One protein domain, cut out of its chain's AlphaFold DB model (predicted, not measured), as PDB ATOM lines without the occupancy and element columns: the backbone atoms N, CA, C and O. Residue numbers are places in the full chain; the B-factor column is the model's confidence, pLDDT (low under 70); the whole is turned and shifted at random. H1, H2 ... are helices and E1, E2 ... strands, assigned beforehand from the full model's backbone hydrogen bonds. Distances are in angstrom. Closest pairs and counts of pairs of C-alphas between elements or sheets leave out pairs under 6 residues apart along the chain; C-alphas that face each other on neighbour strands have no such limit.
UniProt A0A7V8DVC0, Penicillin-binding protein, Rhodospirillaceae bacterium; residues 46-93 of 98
ATOM      1  N   PRO A  46      54.360  23.604 -30.377       84.12
ATOM      2  CA  PRO A  46      55.149  24.812 -30.183       84.12
ATOM      3  C   PRO A  46      54.248  25.954 -29.687       84.12
ATOM      4  O   PRO A  46      53.172  26.195 -30.241       84.12
ATOM      5  N   ILE A  47      54.694  26.663 -28.648       88.69
ATOM      6  CA  ILE A  47      53.993  27.806 -28.047       88.69
ATOM      7  C   ILE A  47      54.786  29.100 -28.219       88.69
ATOM      8  O   ILE A  47      55.994  29.093 -28.462       88.69
ATOM      9  N   THR A  48      54.099  30.230 -28.067       92.44
ATOM     10  CA  THR A  48      54.727  31.546 -28.151       92.44
ATOM     11  C   THR A  48      55.731  31.770 -27.020       92.44
ATOM     12  O   THR A  48      55.376  31.708 -25.843       92.44
ATOM     13  N   THR A  49      56.969  32.119 -27.376       91.44
ATOM     14  CA  THR A  49      57.980  32.593 -26.419       91.44
ATOM     15  C   THR A  49      57.732  34.065 -26.112       91.44
ATOM     16  O   THR A  49      57.607  34.867 -27.033       91.44
ATOM     17  N   ARG A  50      57.685  34.437 -24.829       92.12
ATOM     18  CA  ARG A  50      57.442  35.816 -24.377       92.12
ATOM     19  C   ARG A  50      58.637  36.355 -23.602       92.12
ATOM     20  O   ARG A  50      59.112  35.703 -22.677       92.12
ATOM     21  N   VAL A  51      59.091  37.553 -23.957       93.25
ATOM     22  CA  VAL A  51      60.177  38.270 -23.277       93.25
ATOM     23  C   VAL A  51      59.583  39.408 -22.462       93.25
ATOM     24  O   VAL A  51      58.868  40.248 -23.009       93.25
ATOM     25  N   TYR A  52      59.897  39.447 -21.169       95.50
ATOM     26  CA  TYR A  52      59.439  40.477 -20.239       95.50
ATOM     27  C   TYR A  52      60.603  41.376 -19.801       95.50
ATOM     28  O   TYR A  52      61.733  40.912 -19.659       95.50
ATOM     29  N   GLY A  53      60.326  42.664 -19.602       94.06
ATOM     30  CA  GLY A  53      61.266  43.638 -19.051       94.06
ATOM     31  C   GLY A  53      61.428  43.483 -17.537       94.06
ATOM     32  O   GLY A  53      60.663  42.770 -16.888       94.06
ATOM     33  N   GLY A  54      62.406  44.182 -16.949       94.06
ATOM     34  CA  GLY A  54      62.647  44.152 -15.495       94.06
ATOM     35  C   GLY A  54      61.489  44.699 -14.647       94.06
ATOM     36  O   GLY A  54      61.420  44.440 -13.451       94.06
ATOM     37  N   ASP A  55      60.562  45.423 -15.270       94.19
ATOM     38  CA  ASP A  55      59.311  45.923 -14.698       94.19
ATOM     39  C   ASP A  55      58.114  44.969 -14.907       94.19
ATOM     40  O   ASP A  55      56.987  45.304 -14.547       94.19
ATOM     41  N   GLY A  56      58.340  43.798 -15.514       91.38
ATOM     42  CA  GLY A  56      57.318  42.792 -15.805       91.38
ATOM     43  C   GLY A  56      56.462  43.081 -17.041       91.38
ATOM     44  O   GLY A  56      55.532  42.322 -17.320       91.38
ATOM     45  N   ARG A  57      56.740  44.143 -17.809       94.69
ATOM     46  CA  ARG A  57      56.007  44.425 -19.053       94.69
ATOM     47  C   ARG A  57      56.462  43.505 -20.182       94.69
ATOM     48  O   ARG A  57      57.641  43.189 -20.293       94.69
ATOM     49  N   LEU A  58      55.527  43.091 -21.036       92.25
ATOM     50  CA  LEU A  58      55.839  42.314 -22.236       92.25
ATOM     51  C   LEU A  58      56.608  43.194 -23.233       92.25
ATOM     52  O   LEU A  58      56.116  44.246 -23.634       92.25
ATOM     53  N   VAL A  59      57.802  42.755 -23.620       93.94
ATOM     54  CA  VAL A  59      58.701  43.455 -24.549       93.94
ATOM     55  C   VAL A  59      58.568  42.888 -25.957       93.94
ATOM     56  O   VAL A  59      58.488  43.646 -26.921       93.94
ATOM     57  N   ALA A  60      58.539  41.559 -26.084       91.06
ATOM     58  CA  ALA A  60      58.460  40.885 -27.376       91.06
ATOM     59  C   ALA A  60      57.841  39.487 -27.263       91.06
ATOM     60  O   ALA A  60      57.921  38.832 -26.221       91.06
ATOM     61  N   GLU A  61      57.272  39.022 -28.372       92.75
ATOM     62  CA  GLU A  61      56.804  37.651 -28.557       92.75
ATOM     63  C   GLU A  61      57.464  37.045 -29.800       92.75
ATOM     64  O   GLU A  61      57.544  37.701 -30.840       92.75
ATOM     65  N   TYR A  62      57.902  35.790 -29.708       90.69
ATOM     66  CA  TYR A  62      58.514  35.048 -30.810       90.69
ATOM     67  C   TYR A  62      57.775  33.725 -31.008       90.69
ATOM     68  O   TYR A  62      57.731  32.888 -30.103       90.69
ATOM     69  N   ALA A  63      57.180  33.545 -32.187       90.69
ATOM     70  CA  ALA A  63      56.517  32.309 -32.583       90.69
ATOM     71  C   ALA A  63      56.316  32.257 -34.103       90.69
ATOM     72  O   ALA A  63      56.126  33.298 -34.732       90.69
ATOM     73  N   VAL A  64      56.287  31.048 -34.674       90.06
ATOM     74  CA  VAL A  64      55.778  30.826 -36.045       90.06
ATOM     75  C   VAL A  64      54.264  31.026 -36.073       90.06
ATOM     76  O   VAL A  64      53.719  31.654 -36.975       90.06
ATOM     77  N   GLU A  65      53.591  30.539 -35.032       89.44
ATOM     78  CA  GLU A  65      52.149  30.631 -34.860       89.44
ATOM     79  C   GLU A  65      51.813  31.199 -33.486       89.44
ATOM     80  O   GLU A  65      52.423  30.837 -32.480       89.44
ATOM     81  N   LYS A  66      50.800  32.063 -33.420       89.69
ATOM     82  CA  LYS A  66      50.348  32.652 -32.156       89.69
ATOM     83  C   LYS A  66      49.488  31.656 -31.383       89.69
ATOM     84  O   LYS A  66      48.264  31.676 -31.485       89.69
ATOM     85  N   ARG A  67      50.137  30.792 -30.601       90.38
ATOM     86  CA  ARG A  67      49.482  29.760 -29.788       90.38
ATOM     87  C   ARG A  67      49.618  30.070 -28.299       90.38
ATOM     88  O   ARG A  67      50.698  30.402 -27.814       90.38
ATOM     89  N   ALA A  68      48.513  29.926 -27.574       88.25
ATOM     90  CA  ALA A  68      48.478  29.969 -26.119       88.25
ATOM     91  C   ALA A  68      47.968  28.623 -25.602       88.25
ATOM     92  O   ALA A  68      46.886  28.182 -25.985       88.25
ATOM     93  N   PHE A  69      48.751  27.975 -24.743       88.12
ATOM     94  CA  PHE A  69      48.321  26.740 -24.102       88.12
ATOM     95  C   PHE A  69      47.250  27.041 -23.050       88.12
ATOM     96  O   PHE A  69      47.461  27.870 -22.161       88.12
ATOM     97  N   VAL A  70      46.107  26.363 -23.153       90.44
ATOM     98  CA  VAL A  70      44.988  26.476 -22.213       90.44
ATOM     99  C   VAL A  70      44.546  25.065 -21.818       90.44
ATOM    100  O   VAL A  70      44.085  24.319 -22.683       90.44
ATOM    101  N   PRO A  71      44.659  24.674 -20.536       90.62
ATOM    102  CA  PRO A  71      44.155  23.385 -20.072       90.62
ATOM    103  C   PRO A  71      42.644  23.248 -20.307       90.62
ATOM    104  O   PRO A  71      41.877  24.151 -19.980       90.62
ATOM    105  N   ILE A  72      42.184  22.092 -20.789       91.12
ATOM    106  CA  ILE A  72      40.758  21.863 -21.096       91.12
ATOM    107  C   ILE A  72      39.826  22.104 -19.894       91.12
ATOM    108  O   ILE A  72      38.694  22.555 -20.061       91.12
ATOM    109  N   GLY A  73      40.313  21.858 -18.671       94.44
ATOM    110  CA  GLY A  73      39.550  22.028 -17.433       94.44
ATOM    111  C   GLY A  73      39.218  23.481 -17.076       94.44
ATOM    112  O   GLY A  73      38.268  23.707 -16.334       94.44
ATOM    113  N   VAL A  74      39.953  24.462 -17.615       96.50
ATOM    114  CA  VAL A  74      39.664  25.892 -17.381       96.50
ATOM    115  C   VAL A  74      38.785  26.504 -18.472       96.50
ATOM    116  O   VAL A  74      38.327  27.637 -18.330       96.50
ATOM    117  N   ILE A  75      38.536  25.773 -19.566       96.06
ATOM    118  CA  ILE A  75      37.711  26.254 -20.675       96.06
ATOM    119  C   ILE A  75      36.232  26.202 -20.256       96.06
ATOM    120  O   ILE A  75      35.737  25.129 -19.891       96.06
ATOM    121  N   PRO A  76      35.488  27.325 -20.336       96.88
ATOM    122  CA  PRO A  76      34.078  27.351 -19.969       96.88
ATOM    123  C   PRO A  76      33.252  26.340 -20.768       96.88
ATOM    124  O   PRO A  76      33.421  26.213 -21.982       96.88
ATOM    125  N   GLN A  77      32.302  25.673 -20.105       95.00
ATOM    126  CA  GLN A  77      31.472  24.639 -20.737       95.00
ATOM    127  C   GLN A  77      30.767  25.149 -21.999       95.00
ATOM    128  O   GLN A  77      30.850  24.516 -23.043       95.00
ATOM    129  N   ARG A  78      30.204  26.362 -21.941       96.00
ATOM    130  CA  ARG A  78      29.546  27.003 -23.088       96.00
ATOM    131  C   ARG A  78      30.458  27.146 -24.312       96.00
ATOM    132  O   ARG A  78      29.976  27.042 -25.435       96.00
ATOM    133  N   VAL A  79      31.753  27.399 -24.104       95.69
ATOM    134  CA  VAL A  79      32.724  27.484 -25.204       95.69
ATOM    135  C   VAL A  79      32.913  26.095 -25.807       95.69
ATOM    136  O   VAL A  79      32.721  25.945 -27.009       95.69
ATOM    137  N   LYS A  80      33.176  25.071 -24.983       94.44
ATOM    138  CA  LYS A  80      33.304  23.678 -25.448       94.44
ATOM    139  C   LYS A  80      32.078  23.234 -26.253       94.44
ATOM    140  O   LYS A  80      32.229  22.789 -27.385       94.44
ATOM    141  N   ASP A  81      30.879  23.450 -25.721       93.94
ATOM    142  CA  ASP A  81      29.625  23.049 -26.370       93.94
ATOM    143  C   ASP A  81      29.395  23.772 -27.705       93.94
ATOM    144  O   ASP A  81      28.827  23.193 -28.629       93.94
ATOM    145  N   SER A  82      29.834  25.032 -27.827       95.31
ATOM    146  CA  SER A  82      29.694  25.797 -29.072       95.31
ATOM    147  C   SER A  82      30.566  25.250 -30.203       95.31
ATOM    148  O   SER A  82      30.080  25.126 -31.324       95.31
ATOM    149  N   PHE A  83      31.810  24.861 -29.899       94.50
ATOM    150  CA  PHE A  83      32.705  24.226 -30.868       94.50
ATOM    151  C   PHE A  83      32.204  22.837 -31.258       94.50
ATOM    152  O   PHE A  83      32.111  22.536 -32.441       94.50
ATOM    153  N   LEU A  84      31.790  22.026 -30.281       93.38
ATOM    154  CA  LEU A  84      31.216  20.706 -30.550       93.38
ATOM    155  C   LEU A  84      29.940  20.806 -31.383       93.38
ATOM    156  O   LEU A  84      29.749  20.069 -32.335       93.38
ATOM    157  N   SER A  85      29.087  21.792 -31.113       93.00
ATOM    158  CA  SER A  85      27.878  21.993 -31.914       93.00
ATOM    159  C   SER A  85      28.153  22.325 -33.384       93.00
ATOM    160  O   SER A  85      27.276  22.070 -34.215       93.00
ATOM    161  N   ALA A  86      29.314  22.914 -33.686       95.38
ATOM    162  CA  ALA A  86      29.732  23.300 -35.030       95.38
ATOM    163  C   ALA A  86      30.518  22.199 -35.762       95.38
ATOM    164  O   ALA A  86      30.258  21.981 -36.941       95.38
ATOM    165  N   GLU A  87      31.439  21.521 -35.076       94.31
ATOM    166  CA  GLU A  87      32.323  20.501 -35.664       94.31
ATOM    167  C   GLU A  87      31.726  19.093 -35.555       94.31
ATOM    168  O   GLU A  87      31.551  18.404 -36.557       94.31
ATOM    169  N   ASP A  88      31.383  18.673 -34.333       93.06
ATOM    170  CA  ASP A  88      30.878  17.334 -34.037       93.06
ATOM    171  C   ASP A  88      30.061  17.302 -32.730       93.06
ATOM    172  O   ASP A  88      30.588  17.341 -31.614       93.06
ATOM    173  N   LYS A  89      28.733  17.214 -32.878       88.88
ATOM    174  CA  LYS A  89      27.784  17.143 -31.754       88.88
ATOM    175  C   LYS A  89      27.864  15.818 -31.002       88.88
ATOM    176  O   LYS A  89      27.477  15.774 -29.835       88.88
ATOM    177  N   GLY A  90      28.299  14.760 -31.685       87.19
ATOM    178  CA  GLY A  90      28.401  13.403 -31.169       87.19
ATOM    179  C   GLY A  90      29.736  13.119 -30.492       87.19
ATOM    180  O   GLY A  90      29.878  12.068 -29.886       87.19
ATOM    181  N   PHE A  91      30.683  14.058 -30.498       88.31
ATOM    182  CA  PHE A  91      32.066  13.821 -30.072       88.31
ATOM    183  C   PHE A  91      32.230  13.068 -28.739       88.31
ATOM    184  O   PHE A  91      33.096  12.209 -28.619       88.31
ATOM    185  N   TYR A  92      31.411  13.363 -27.719       86.25
ATOM    186  CA  TYR A  92      31.481  12.661 -26.426       86.25
ATOM    187  C   TYR A  92      30.604  11.404 -26.330       86.25
ATOM    188  O   TYR A  92      30.789  10.609 -25.410       86.25
ATOM    189  N   SER A  93      29.622  11.244 -27.217       84.69
ATOM    190  CA  SER A  93      28.756  10.062 -27.282       84.69
ATOM    191  C   SER A  93      29.289   8.989 -28.228       84.69
ATOM    192  O   SER A  93      28.976   7.812 -28.052       84.69
TER     193      SER A  93
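Overview. This is residues 46 to 93 of the 98 residues of the protein "Penicillin-binding protein" of Rhodospirillaceae bacterium (UniProt A0A7V8DVC0). A two-stranded hairpin, E1 and E2, stands at one end of a long, thin model and a single helix, H1, at the other, with a stretched link between them and no compact core. The printed part has 48 residues, under half of them in named elements, in the order E1, E2, H1; the class is mixed and the strands are antiparallel. The whole is extended, with a radius of gyration of the C-alphas of 16.3 A and spans of 49 by 22 by 13 A.

Arrangement. Look first at the hairpin of E1, residues 49 to 52, and E2, residues 58 to 62, antiparallel at 161 degrees. N 49 and O 62 are 2.9 A apart, and N 62 and O 49 2.8 A, both within hydrogen-bond range. H1, residues 77 to 87, is apart from E1; in it every O i to N i+4 pair is within hydrogen-bond range.

Along the chain. Find C-alpha 49 at (57.980, 32.593, -26.419), where E1 begins its 10.1 A. E2 covers 11.6 A. H1 runs 15.5 A, to C-alpha 87 at (32.323, 20.501, -35.664).

Size, cuts and confidence. The C-alphas of Gly 54 and Ser 93, the two farthest apart, are 49.5 A apart. The link E1 to E2 is tight and E2 to H1 long; residues 73 to 79, of which 77 to 79 belong to H1, stand free. The printed part has no cut, and no printed residue is under 70 in pLDDT.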